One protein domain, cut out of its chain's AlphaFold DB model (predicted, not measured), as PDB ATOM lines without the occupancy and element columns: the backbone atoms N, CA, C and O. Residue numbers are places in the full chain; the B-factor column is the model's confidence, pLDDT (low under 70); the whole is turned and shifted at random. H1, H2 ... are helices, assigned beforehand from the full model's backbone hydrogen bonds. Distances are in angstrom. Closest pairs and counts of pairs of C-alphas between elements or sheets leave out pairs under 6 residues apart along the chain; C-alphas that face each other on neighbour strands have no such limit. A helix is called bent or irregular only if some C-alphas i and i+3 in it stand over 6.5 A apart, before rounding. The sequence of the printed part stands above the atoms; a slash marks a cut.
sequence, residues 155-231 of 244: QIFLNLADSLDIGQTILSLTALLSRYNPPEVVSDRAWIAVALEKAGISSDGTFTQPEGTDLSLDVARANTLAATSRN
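What this domain is: This is residues 155 to 231 of the 244 residues of the protein "DUF1254 domain-containing protein" of Penicillium sp. 'occitanis' (UniProt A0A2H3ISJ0). An open assembly of four helices has H2 in its middle: the short H1 folds against H2 as a helical hairpin, and H4 meets residues 167 to 168 of H2 at a corner, like an L. H3 lies off H2 without touching it, and residues 184 to 189 and 223 to 231 stick out. The printed part has 77 residues, with four named helices in the order H1, H2, H3, H4 and no named strand; its class is all helix. It is only just compact, close to loose, with a radius of gyration of the C-alphas of 13.4 A and spans of 36 by 29 by 26 A.

Where its parts are: H1, residues 155 to 161, begins with C-alpha 155 at (156.720, 167.859, 154.078) and is 9.8 A long from first to last C-alpha. H2, residues 166 to 178, is 17.6 A long. H3, residues 186 to 198, is 19.8 A long and only just irregular: C-alphas 187 and 190 are 7.0 A apart. H4, residues 215 to 229, is 20.5 A long and ends with C-alpha 229 at (152.935, 189.707, 130.113).

How they stand to each other: H1 touches residues 169 to 173 of H2, the closest C-alphas being those of Leu 160 and Thr 169, 6.1 A apart. This hairpin has a shallow tilt of 19 degrees, opposite ways. H2 touches residues 215 to 219 of H4 with its residues 167 to 168; the closest C-alphas, of Gly 167 and Val 219, are 6.1 A apart. Their lines are about perpendicular, at 81 degrees. H2 and H3 are near each other, their closest C-alphas 8.4 A apart. H1 is apart from H3 and H4, and H3 is apart from H4. In H1, H2 and H4 every O i to N i+4 pair is within hydrogen-bond range; in H3, 7 of 9 are.

The domain as a whole: The C-alphas of Asp 204 and Asn 231, the two farthest apart, are 37.6 A apart. The printed part has no cut. The link from H3 to H4, residues 199 to 214, is long. Mean pLDDT of the printed part is 89.5; residues 162, 163 and 230 are under 70.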
ATOM      1  N   GLN A 155     155.273 168.043 153.965       87.94
ATOM      2  CA  GLN A 155     156.720 167.859 154.078       87.94
ATOM      3  C   GLN A 155     157.436 168.058 152.742       87.94
ATOM      4  O   GLN A 155     158.611 168.411 152.748       87.94
ATOM      5  N   ILE A 156     156.748 167.924 151.600       87.19
ATOM      6  CA  ILE A 156     157.357 168.178 150.285       87.19
ATOM      7  C   ILE A 156     157.926 169.599 150.183       87.19
ATOM      8  O   ILE A 156     158.968 169.793 149.566       87.19
ATOM      9  N   PHE A 157     157.281 170.584 150.819       85.81
ATOM     10  CA  PHE A 157     157.746 171.970 150.806       85.81
ATOM     11  C   PHE A 157     158.989 172.150 151.677       85.81
ATOM     12  O   PHE A 157     159.911 172.853 151.282       85.81
ATOM     13  N   LEU A 158     159.036 171.483 152.833       84.88
ATOM     14  CA  LEU A 158     160.179 171.543 153.747       84.88
ATOM     15  C   LEU A 158     161.400 170.825 153.165       84.88
ATOM     16  O   LEU A 158     162.502 171.358 153.200       84.88
ATOM     17  N   ASN A 159     161.195 169.654 152.560       85.50
ATOM     18  CA  ASN A 159     162.270 168.851 151.974       85.50
ATOM     19  C   ASN A 159     162.981 169.561 150.809       85.50
ATOM     20  O   ASN A 159     164.151 169.287 150.532       85.50
ATOM     21  N   LEU A 160     162.279 170.467 150.125       84.25
ATOM     22  CA  LEU A 160     162.806 171.219 148.986       84.25
ATOM     23  C   LEU A 160     163.286 172.629 149.360       84.25
ATOM     24  O   LEU A 160     163.997 173.237 148.568       84.25
ATOM     25  N   ALA A 161     162.940 173.146 150.545       74.88
ATOM     26  CA  ALA A 161     163.258 174.520 150.946       74.88
ATOM     27  C   ALA A 161     164.767 174.788 151.099       74.88
ATOM     28  O   ALA A 161     165.216 175.894 150.808       74.88
ATOM     29  N   ASP A 162     165.540 173.782 151.517       68.88
ATOM     30  CA  ASP A 162     166.951 173.957 151.891       68.88
ATOM     31  C   ASP A 162     167.949 173.373 150.872       68.88
ATOM     32  O   ASP A 162     169.161 173.497 151.056       68.88
ATOM     33  N   SER A 163     167.477 172.694 149.820       65.00
ATOM     34  CA  SER A 163     168.317 171.767 149.043       65.00
ATOM     35  C   SER A 163     168.590 172.165 147.590       65.00
ATOM     36  O   SER A 163     169.479 171.572 146.978       65.00
ATOM     37  N   LEU A 164     167.868 173.136 147.016       71.88
ATOM     38  CA  LEU A 164     167.868 173.386 145.566       71.88
ATOM     39  C   LEU A 164     167.800 174.887 145.229       71.88
ATOM     40  O   LEU A 164     167.276 175.687 146.002       71.88
ATOM     41  N   ASP A 165     168.297 175.278 144.050       86.06
ATOM     42  CA  ASP A 165     168.010 176.608 143.500       86.06
ATOM     43  C   ASP A 165     166.503 176.775 143.223       86.06
ATOM     44  O   ASP A 165     165.742 175.804 143.178       86.06
ATOM     45  N   ILE A 166     166.042 178.015 143.040       84.38
ATOM     46  CA  ILE A 166     164.611 178.310 142.889       84.38
ATOM     47  C   ILE A 166     163.978 177.630 141.664       84.38
ATOM     48  O   ILE A 166     162.841 177.169 141.748       84.38
ATOM     49  N   GLY A 167     164.696 177.527 140.542       89.56
ATOM     50  CA  GLY A 167     164.198 176.872 139.333       89.56
ATOM     51  C   GLY A 167     164.052 175.371 139.547       89.56
ATOM     52  O   GLY A 167     162.997 174.796 139.273       89.56
ATOM     53  N   GLN A 168     165.081 174.757 140.127       91.94
ATOM     54  CA  GLN A 168     165.101 173.336 140.451       91.94
ATOM     55  C   GLN A 168     164.027 173.000 141.495       91.94
ATOM     56  O   GLN A 168     163.345 171.983 141.366       91.94
ATOM     57  N   THR A 169     163.807 173.878 142.476       90.69
ATOM     58  CA  THR A 169     162.730 173.765 143.472       90.69
ATOM     59  C   THR A 169     161.355 173.782 142.806       90.69
ATOM     60  O   THR A 169     160.544 172.890 143.053       90.69
ATOM     61  N   ILE A 170     161.092 174.760 141.930       90.69
ATOM     62  CA  ILE A 170     159.803 174.899 141.232       90.69
ATOM     63  C   ILE A 170     159.517 173.673 140.362       90.69
ATOM     64  O   ILE A 170     158.413 173.126 140.416       90.69
ATOM     65  N   LEU A 171     160.490 173.209 139.575       94.06
ATOM     66  CA  LEU A 171     160.295 172.062 138.686       94.06
ATOM     67  C   LEU A 171     160.187 170.741 139.459       94.06
ATOM     68  O   LEU A 171     159.356 169.905 139.109       94.06
ATOM     69  N   SER A 172     160.918 170.587 140.568       93.94
ATOM     70  CA  SER A 172     160.784 169.422 141.459       93.94
ATOM     71  C   SER A 172     159.416 169.387 142.149       93.94
ATOM     72  O   SER A 172     158.764 168.343 142.174       93.94
ATOM     73  N   LEU A 173     158.922 170.531 142.642       91.94
ATOM     74  CA  LEU A 173     157.548 170.646 143.149       91.94
ATOM     75  C   LEU A 173     156.528 170.311 142.058       91.94
ATOM     76  O   LEU A 173     155.587 169.559 142.304       91.94
ATOM     77  N   THR A 174     156.731 170.824 140.842       93.12
ATOM     78  CA  THR A 174     155.850 170.547 139.700       93.12
ATOM     79  C   THR A 174     155.810 169.051 139.385       93.12
ATOM     80  O   THR A 174     154.727 168.512 139.161       93.12
ATOM     81  N   ALA A 175     156.946 168.353 139.430       94.31
ATOM     82  CA  ALA A 175     157.001 166.911 139.206       94.31
ATOM     83  C   ALA A 175     156.210 166.120 140.258       94.31
ATOM     84  O   ALA A 175     155.378 165.280 139.909       94.31
ATOM     85  N   LEU A 176     156.376 166.445 141.543       92.00
ATOM     86  CA  LEU A 176     155.655 165.783 142.638       92.00
ATOM     87  C   LEU A 176     154.133 165.986 142.564       92.00
ATOM     88  O   LEU A 176     153.355 165.113 142.959       92.00
ATOM     89  N   LEU A 177     153.706 167.149 142.072       91.00
ATOM     90  CA  LEU A 177     152.332 167.620 142.181       91.00
ATOM     91  C   LEU A 177     151.494 167.420 140.909       91.00
ATOM     92  O   LEU A 177     150.315 167.068 141.007       91.00
ATOM     93  N   SER A 178     152.073 167.611 139.722       91.56
ATOM     94  CA  SER A 178     151.347 167.611 138.437       91.56
ATOM     95  C   SER A 178     150.644 166.288 138.129       91.56
ATOM     96  O   SER A 178     149.544 166.295 137.579       91.56
ATOM     97  N   ARG A 179     151.196 165.152 138.577       87.50
ATOM     98  CA  ARG A 179     150.598 163.814 138.389       87.50
ATOM     99  C   ARG A 179     149.172 163.680 138.929       87.50
ATOM    100  O   ARG A 179     148.419 162.829 138.472       87.50
ATOM    101  N   TYR A 180     148.820 164.484 139.930       87.88
ATOM    102  CA  TYR A 180     147.492 164.475 140.539       87.88
ATOM    103  C   TYR A 180     146.644 165.670 140.124       87.88
ATOM    104  O   TYR A 180     145.440 165.652 140.339       87.88
ATOM    105  N   ASN A 181     147.258 166.711 139.566       89.88
ATOM    106  CA  ASN A 181     146.619 167.997 139.336       89.88
ATOM    107  C   ASN A 181     146.689 168.295 137.842       89.88
ATOM    108  O   ASN A 181     147.548 169.050 137.406       89.88
ATOM    109  N   PRO A 182     145.843 167.654 137.024       88.50
ATOM    110  CA  PRO A 182     145.811 167.974 135.613       88.50
ATOM    111  C   PRO A 182     145.268 169.401 135.413       88.50
ATOM    112  O   PRO A 182     144.492 169.883 136.242       88.50
ATOM    113  N   PRO A 183     145.608 170.059 134.295       88.50
ATOM    114  CA  PRO A 183     144.990 171.319 133.895       88.50
ATOM    115  C   PRO A 183     143.454 171.266 133.929       88.50
ATOM    116  O   PRO A 183     142.851 170.257 133.533       88.50
ATOM    117  N   GLU A 184     142.825 172.366 134.358       88.12
ATOM    118  CA  GLU A 184     141.365 172.540 134.316       88.12
ATOM    119  C   GLU A 184     140.842 172.384 132.883       88.12
ATOM    120  O   GLU A 184     139.871 171.670 132.639       88.12
ATOM    121  N   VAL A 185     141.531 172.972 131.903       90.06
ATOM    122  CA  VAL A 185     141.162 172.854 130.492       90.06
ATOM    123  C   VAL A 185     141.459 171.435 129.998       90.06
ATOM    124  O   VAL A 185     142.596 171.075 129.695       90.06
ATOM    125  N   VAL A 186     140.414 170.608 129.909       90.06
ATOM    126  CA  VAL A 186     140.527 169.176 129.573       90.06
ATOM    127  C   VAL A 186     141.232 168.950 128.232       90.06
ATOM    128  O   VAL A 186     142.054 168.041 128.126       90.06
ATOM    129  N   SER A 187     140.965 169.797 127.232       92.88
ATOM    130  CA  SER A 187     141.604 169.715 125.911       92.88
ATOM    131  C   SER A 187     143.112 169.965 125.942       92.88
ATOM    132  O   SER A 187     143.815 169.503 125.044       92.88
ATOM    133  N   ASP A 188     143.624 170.635 126.978       93.06
ATOM    134  CA  ASP A 188     145.040 170.989 127.074       93.06
ATOM    135  C   ASP A 188     145.896 169.916 127.748       93.06
ATOM    136  O   ASP A 188     147.114 169.870 127.571       93.06
ATOM    137  N   ARG A 189     145.263 168.993 128.480       92.12
ATOM    138  CA  ARG A 189     145.950 167.979 129.294       92.12
ATOM    139  C   ARG A 189     146.961 167.159 128.491       92.12
ATOM    140  O   ARG A 189     148.054 166.894 128.982       92.12
ATOM    141  N   ALA A 190     146.617 166.785 127.257       94.44
ATOM    142  CA  ALA A 190     147.476 165.954 126.417       94.44
ATOM    143  C   ALA A 190     148.763 166.678 125.989       94.44
ATOM    144  O   ALA A 190     149.852 166.123 126.124       94.44
ATOM    145  N   TRP A 191     148.663 167.916 125.492       95.88
ATOM    146  CA  TRP A 191     149.852 168.645 125.046       95.88
ATOM    147  C   TRP A 191     150.679 169.161 126.228       95.88
ATOM    148  O   TRP A 191     151.905 169.183 126.133       95.88
ATOM    149  N   ILE A 192     150.039 169.501 127.355       94.56
ATOM    150  CA  ILE A 192     150.738 169.875 128.590       94.56
ATOM    151  C   ILE A 192     151.544 168.693 129.127       94.56
ATOM    152  O   ILE A 192     152.701 168.881 129.482       94.56
ATOM    153  N   ALA A 193     151.000 167.471 129.121       94.19
ATOM    154  CA  ALA A 193     151.757 166.285 129.527       94.19
ATOM    155  C   ALA A 193     153.036 166.102 128.687       94.19
ATOM    156  O   ALA A 193     154.112 165.896 129.244       94.19
ATOM    157  N   VAL A 194     152.943 166.273 127.362       95.75
ATOM    158  CA  VAL A 194     154.109 166.231 126.459       95.75
ATOM    159  C   VAL A 194     155.097 167.364 126.755       95.75
ATOM    160  O   VAL A 194     156.308 167.169 126.678       95.75
ATOM    161  N   ALA A 195     154.604 168.564 127.071       95.88
ATOM    162  CA  ALA A 195     155.455 169.696 127.418       95.88
ATOM    163  C   ALA A 195     156.208 169.462 128.738       95.88
ATOM    164  O   ALA A 195     157.407 169.728 128.796       95.88
ATOM    165  N   LEU A 196     155.536 168.923 129.761       95.81
ATOM    166  CA  LEU A 196     156.143 168.566 131.046       95.81
ATOM    167  C   LEU A 196     157.216 167.483 130.867       95.81
ATOM    168  O   LEU A 196     158.328 167.649 131.360       95.81
ATOM    169  N   GLU A 197     156.931 166.435 130.089       96.00
ATOM    170  CA  GLU A 197     157.906 165.380 129.778       96.00
ATOM    171  C   GLU A 197     159.160 165.952 129.099       96.00
ATOM    172  O   GLU A 197     160.281 165.694 129.533       96.00
ATOM    173  N   LYS A 198     158.985 166.803 128.079       95.44
ATOM    174  CA  LYS A 198     160.104 167.482 127.397       95.44
ATOM    175  C   LYS A 198     160.868 168.444 128.301       95.44
ATOM    176  O   LYS A 198     162.055 168.662 128.077       95.44
ATOM    177  N   ALA A 199     160.198 169.018 129.294       95.06
ATOM    178  CA  ALA A 199     160.817 169.849 130.315       95.06
ATOM    179  C   ALA A 199     161.557 169.023 131.379       95.06
ATOM    180  O   ALA A 199     162.130 169.613 132.286       95.06
ATOM    181  N   GLY A 200     161.569 167.689 131.282       96.56
ATOM    182  CA  GLY A 200     162.284 166.817 132.210       96.56
ATOM    183  C   GLY A 200     161.465 166.368 133.419       96.56
ATOM    184  O   GLY A 200     162.038 165.860 134.380       96.56
ATOM    185  N   ILE A 201     160.144 166.567 133.403       97.00
ATOM    186  CA  ILE A 201     159.235 166.108 134.456       97.00
ATOM    187  C   ILE A 201     158.716 164.718 134.098       97.00
ATOM    188  O   ILE A 201     157.975 164.544 133.129       97.00
ATOM    189  N   SER A 202     159.079 163.722 134.899       92.25
ATOM    190  CA  SER A 202     158.686 162.331 134.689       92.25
ATOM    191  C   SER A 202     157.460 161.935 135.511       92.25
ATOM    192  O   SER A 202     157.125 162.511 136.548       92.25
ATOM    193  N   SER A 203     156.782 160.885 135.048       88.19
ATOM    194  CA  SER A 203     155.567 160.348 135.678       88.19
ATOM    195  C   SER A 203     155.788 159.759 137.080       88.19
ATOM    196  O   SER A 203     154.831 159.622 137.845       88.19
ATOM    197  N   ASP A 204     157.033 159.443 137.447       90.00
ATOM    198  CA  ASP A 204     157.406 158.988 138.791       90.00
ATOM    199  C   ASP A 204     157.498 160.131 139.819       90.00
ATOM    200  O   ASP A 204     157.620 159.871 141.017       90.00
ATOM    201  N   GLY A 205     157.337 161.381 139.376       91.00
ATOM    202  CA  GLY A 205     157.360 162.567 140.225       91.00
ATOM    203  C   GLY A 205     158.749 163.165 140.416       91.00
ATOM    204  O   GLY A 205     158.947 163.922 141.364       91.00
ATOM    205  N   THR A 206     159.702 162.840 139.539       93.69
ATOM    206  CA  THR A 206     161.044 163.427 139.555       93.69
ATOM    207  C   THR A 206     161.226 164.469 138.450       93.69
ATOM    208  O   THR A 206     160.540 164.465 137.426       93.69
ATOM    209  N   PHE A 207     162.130 165.416 138.692       95.19
ATOM    210  CA  PHE A 207     162.583 166.371 137.690       95.19
ATOM    211  C   PHE A 207     164.054 166.100 137.385       95.19
ATOM    212  O   PHE A 207     164.889 166.084 138.291       95.19
ATOM    213  N   THR A 208     164.361 165.907 136.105       95.44
ATOM    214  CA  THR A 208     165.727 165.817 135.588       95.44
ATOM    215  C   THR A 208     165.900 166.870 134.511       95.44
ATOM    216  O   THR A 208     165.231 166.813 133.483       95.44
ATOM    217  N   GLN A 209     166.805 167.821 134.730       94.94
ATOM    218  CA  GLN A 209     167.086 168.860 133.748       94.94
ATOM    219  C   GLN A 209     167.493 168.235 132.393       94.94
ATOM    220  O   GLN A 209     168.437 167.440 132.360       94.94
ATOM    221  N   PRO A 210     166.819 168.581 131.276       95.81
ATOM    222  CA  PRO A 210     167.172 168.052 129.963       95.81
ATOM    223  C   PRO A 210     168.594 168.435 129.532       95.81
ATOM    224  O   PRO A 210     169.067 169.545 129.795       95.81
ATOM    225  N   GLU A 211     169.271 167.529 128.828       95.62
ATOM    226  CA  GLU A 211     170.633 167.759 128.340       95.62
ATOM    227  C   GLU A 211     170.713 169.014 127.453       95.62
ATOM    228  O   GLU A 211     169.859 169.253 126.598       95.62
ATOM    229  N   GLY A 212     171.750 169.830 127.665       94.25
ATOM    230  CA  GLY A 212     171.989 171.047 126.883       94.25
ATOM    231  C   GLY A 212     171.100 172.244 127.240       94.25
ATOM    232  O   GLY A 212     171.154 173.255 126.543       94.25
ATOM    233  N   THR A 213     170.302 172.158 128.308       93.69
ATOM    234  CA  THR A 213     169.544 173.299 128.850       93.69
ATOM    235  C   THR A 213     170.315 174.008 129.967       93.69
ATOM    236  O   THR A 213     171.233 173.434 130.553       93.69
ATOM    237  N   ASP A 214     169.934 175.246 130.284       93.56
ATOM    238  CA  ASP A 214     170.477 176.023 131.404       93.56
ATOM    239  C   ASP A 214     169.315 176.596 132.218       93.56
ATOM    240  O   ASP A 214     168.676 177.580 131.833       93.56
ATOM    241  N   LEU A 215     169.066 175.974 133.369       91.19
ATOM    242  CA  LEU A 215     167.953 176.320 134.239       91.19
ATOM    243  C   LEU A 215     168.014 177.770 134.740       91.19
ATOM    244  O   LEU A 215     166.974 178.405 134.911       91.19
ATOM    245  N   SER A 216     169.212 178.336 134.922       91.00
ATOM    246  CA  SER A 216     169.356 179.733 135.345       91.00
ATOM    247  C   SER A 216     168.932 180.698 134.237       91.00
ATOM    248  O   SER A 216     168.231 181.681 134.504       91.00
ATOM    249  N   LEU A 217     169.306 180.411 132.984       93.00
ATOM    250  CA  LEU A 217     168.853 181.189 131.826       93.00
ATOM    251  C   LEU A 217     167.342 181.057 131.608       93.00
ATOM    252  O   LEU A 217     166.679 182.054 131.306       93.00
ATOM    253  N   ASP A 218     166.790 179.860 131.799       91.62
ATOM    254  CA  ASP A 218     165.356 179.617 131.656       91.62
ATOM    255  C   ASP A 218     164.544 180.349 132.731       91.62
ATOM    256  O   ASP A 218     163.550 181.002 132.403       91.62
ATOM    257  N   VAL A 219     165.003 180.361 133.987       91.44
ATOM    258  CA  VAL A 219     164.396 181.165 135.065       91.44
ATOM    259  C   VAL A 219     164.446 182.660 134.735       91.44
ATOM    260  O   VAL A 219     163.439 183.361 134.870       91.44
ATOM    261  N   ALA A 220     165.585 183.171 134.258       92.00
ATOM    262  CA  ALA A 220     165.712 184.579 133.870       92.00
ATOM    263  C   ALA A 220     164.754 184.952 132.723       92.00
ATOM    264  O   ALA A 220     164.119 186.016 132.740       92.00
ATOM    265  N   ARG A 221     164.598 184.056 131.740       92.31
ATOM    266  CA  ARG A 221     163.650 184.223 130.635       92.31
ATOM    267  C   ARG A 221     162.204 184.181 131.126       92.31
ATOM    268  O   ARG A 221     161.429 185.062 130.756       92.31
ATOM    269  N   ALA A 222     161.850 183.220 131.976       90.44
ATOM    270  CA  ALA A 222     160.512 183.096 132.551       90.44
ATOM    271  C   ALA A 222     160.113 184.349 133.346       90.44
ATOM    272  O   ALA A 222     159.031 184.892 133.133       90.44
ATOM    273  N   ASN A 223     161.014 184.878 134.180       89.69
ATOM    274  CA  ASN A 223     160.780 186.117 134.929       89.69
ATOM    275  C   ASN A 223     160.561 187.325 134.006       89.69
ATOM    276  O   ASN A 223     159.679 188.149 134.254       89.69
ATOM    277  N   THR A 224     161.317 187.412 132.909       91.19
ATOM    278  CA  THR A 224     161.152 188.471 131.899       91.19
ATOM    279  C   THR A 224     159.797 188.372 131.196       91.19
ATOM    280  O   THR A 224     159.106 189.380 131.020       91.19
ATOM    281  N   LEU A 225     159.378 187.161 130.821       88.62
ATOM    282  CA  LEU A 225     158.068 186.917 130.211       88.62
ATOM    283  C   LEU A 225     156.932 187.252 131.181       88.62
ATOM    284  O   LEU A 225     155.997 187.957 130.810       88.62
ATOM    285  N   ALA A 226     157.034 186.828 132.441       85.44
ATOM    286  CA  ALA A 226     156.044 187.144 133.464       85.44
ATOM    287  C   ALA A 226     155.923 188.661 133.689       85.44
ATOM    288  O   ALA A 226     154.812 189.192 133.736       85.44
ATOM    289  N   ALA A 227     157.047 189.382 133.765       83.25
ATOM    290  CA  ALA A 227     157.054 190.835 133.934       83.25
ATOM    291  C   ALA A 227     156.449 191.577 132.732       83.25
ATOM    292  O   ALA A 227     155.726 192.556 132.912       83.25
ATOM    293  N   THR A 228     156.710 191.108 131.509       82.75
ATOM    294  CA  THR A 228     156.214 191.757 130.284       82.75
ATOM    295  C   THR A 228     154.791 191.347 129.909       82.75
ATOM    296  O   THR A 228     154.114 192.121 129.235       82.75
ATOM    297  N   SER A 229     154.295 190.200 130.390       79.44
ATOM    298  CA  SER A 229     152.935 189.707 130.113       79.44
ATOM    299  C   SER A 229     151.836 190.717 130.466       79.44
ATOM    300  O   SER A 229     150.861 190.846 129.732       79.44
ATOM    301  N   ARG A 230     152.029 191.513 131.525       67.50
ATOM    302  CA  ARG A 230     151.082 192.561 131.956       67.50
ATOM    303  C   ARG A 230     150.969 193.728 130.973       67.50
ATOM    304  O   ARG A 230     149.999 194.469 131.017       67.50
ATOM    305  N   ASN A 231     151.952 193.879 130.090       70.69
ATOM    306  CA  ASN A 231     151.992 194.928 129.074       70.69
ATOM    307  C   ASN A 231     151.523 194.425 127.698       70.69
ATOM    308  O   ASN A 231     151.579 195.170 126.720       70.69
TER     309      ASN A 231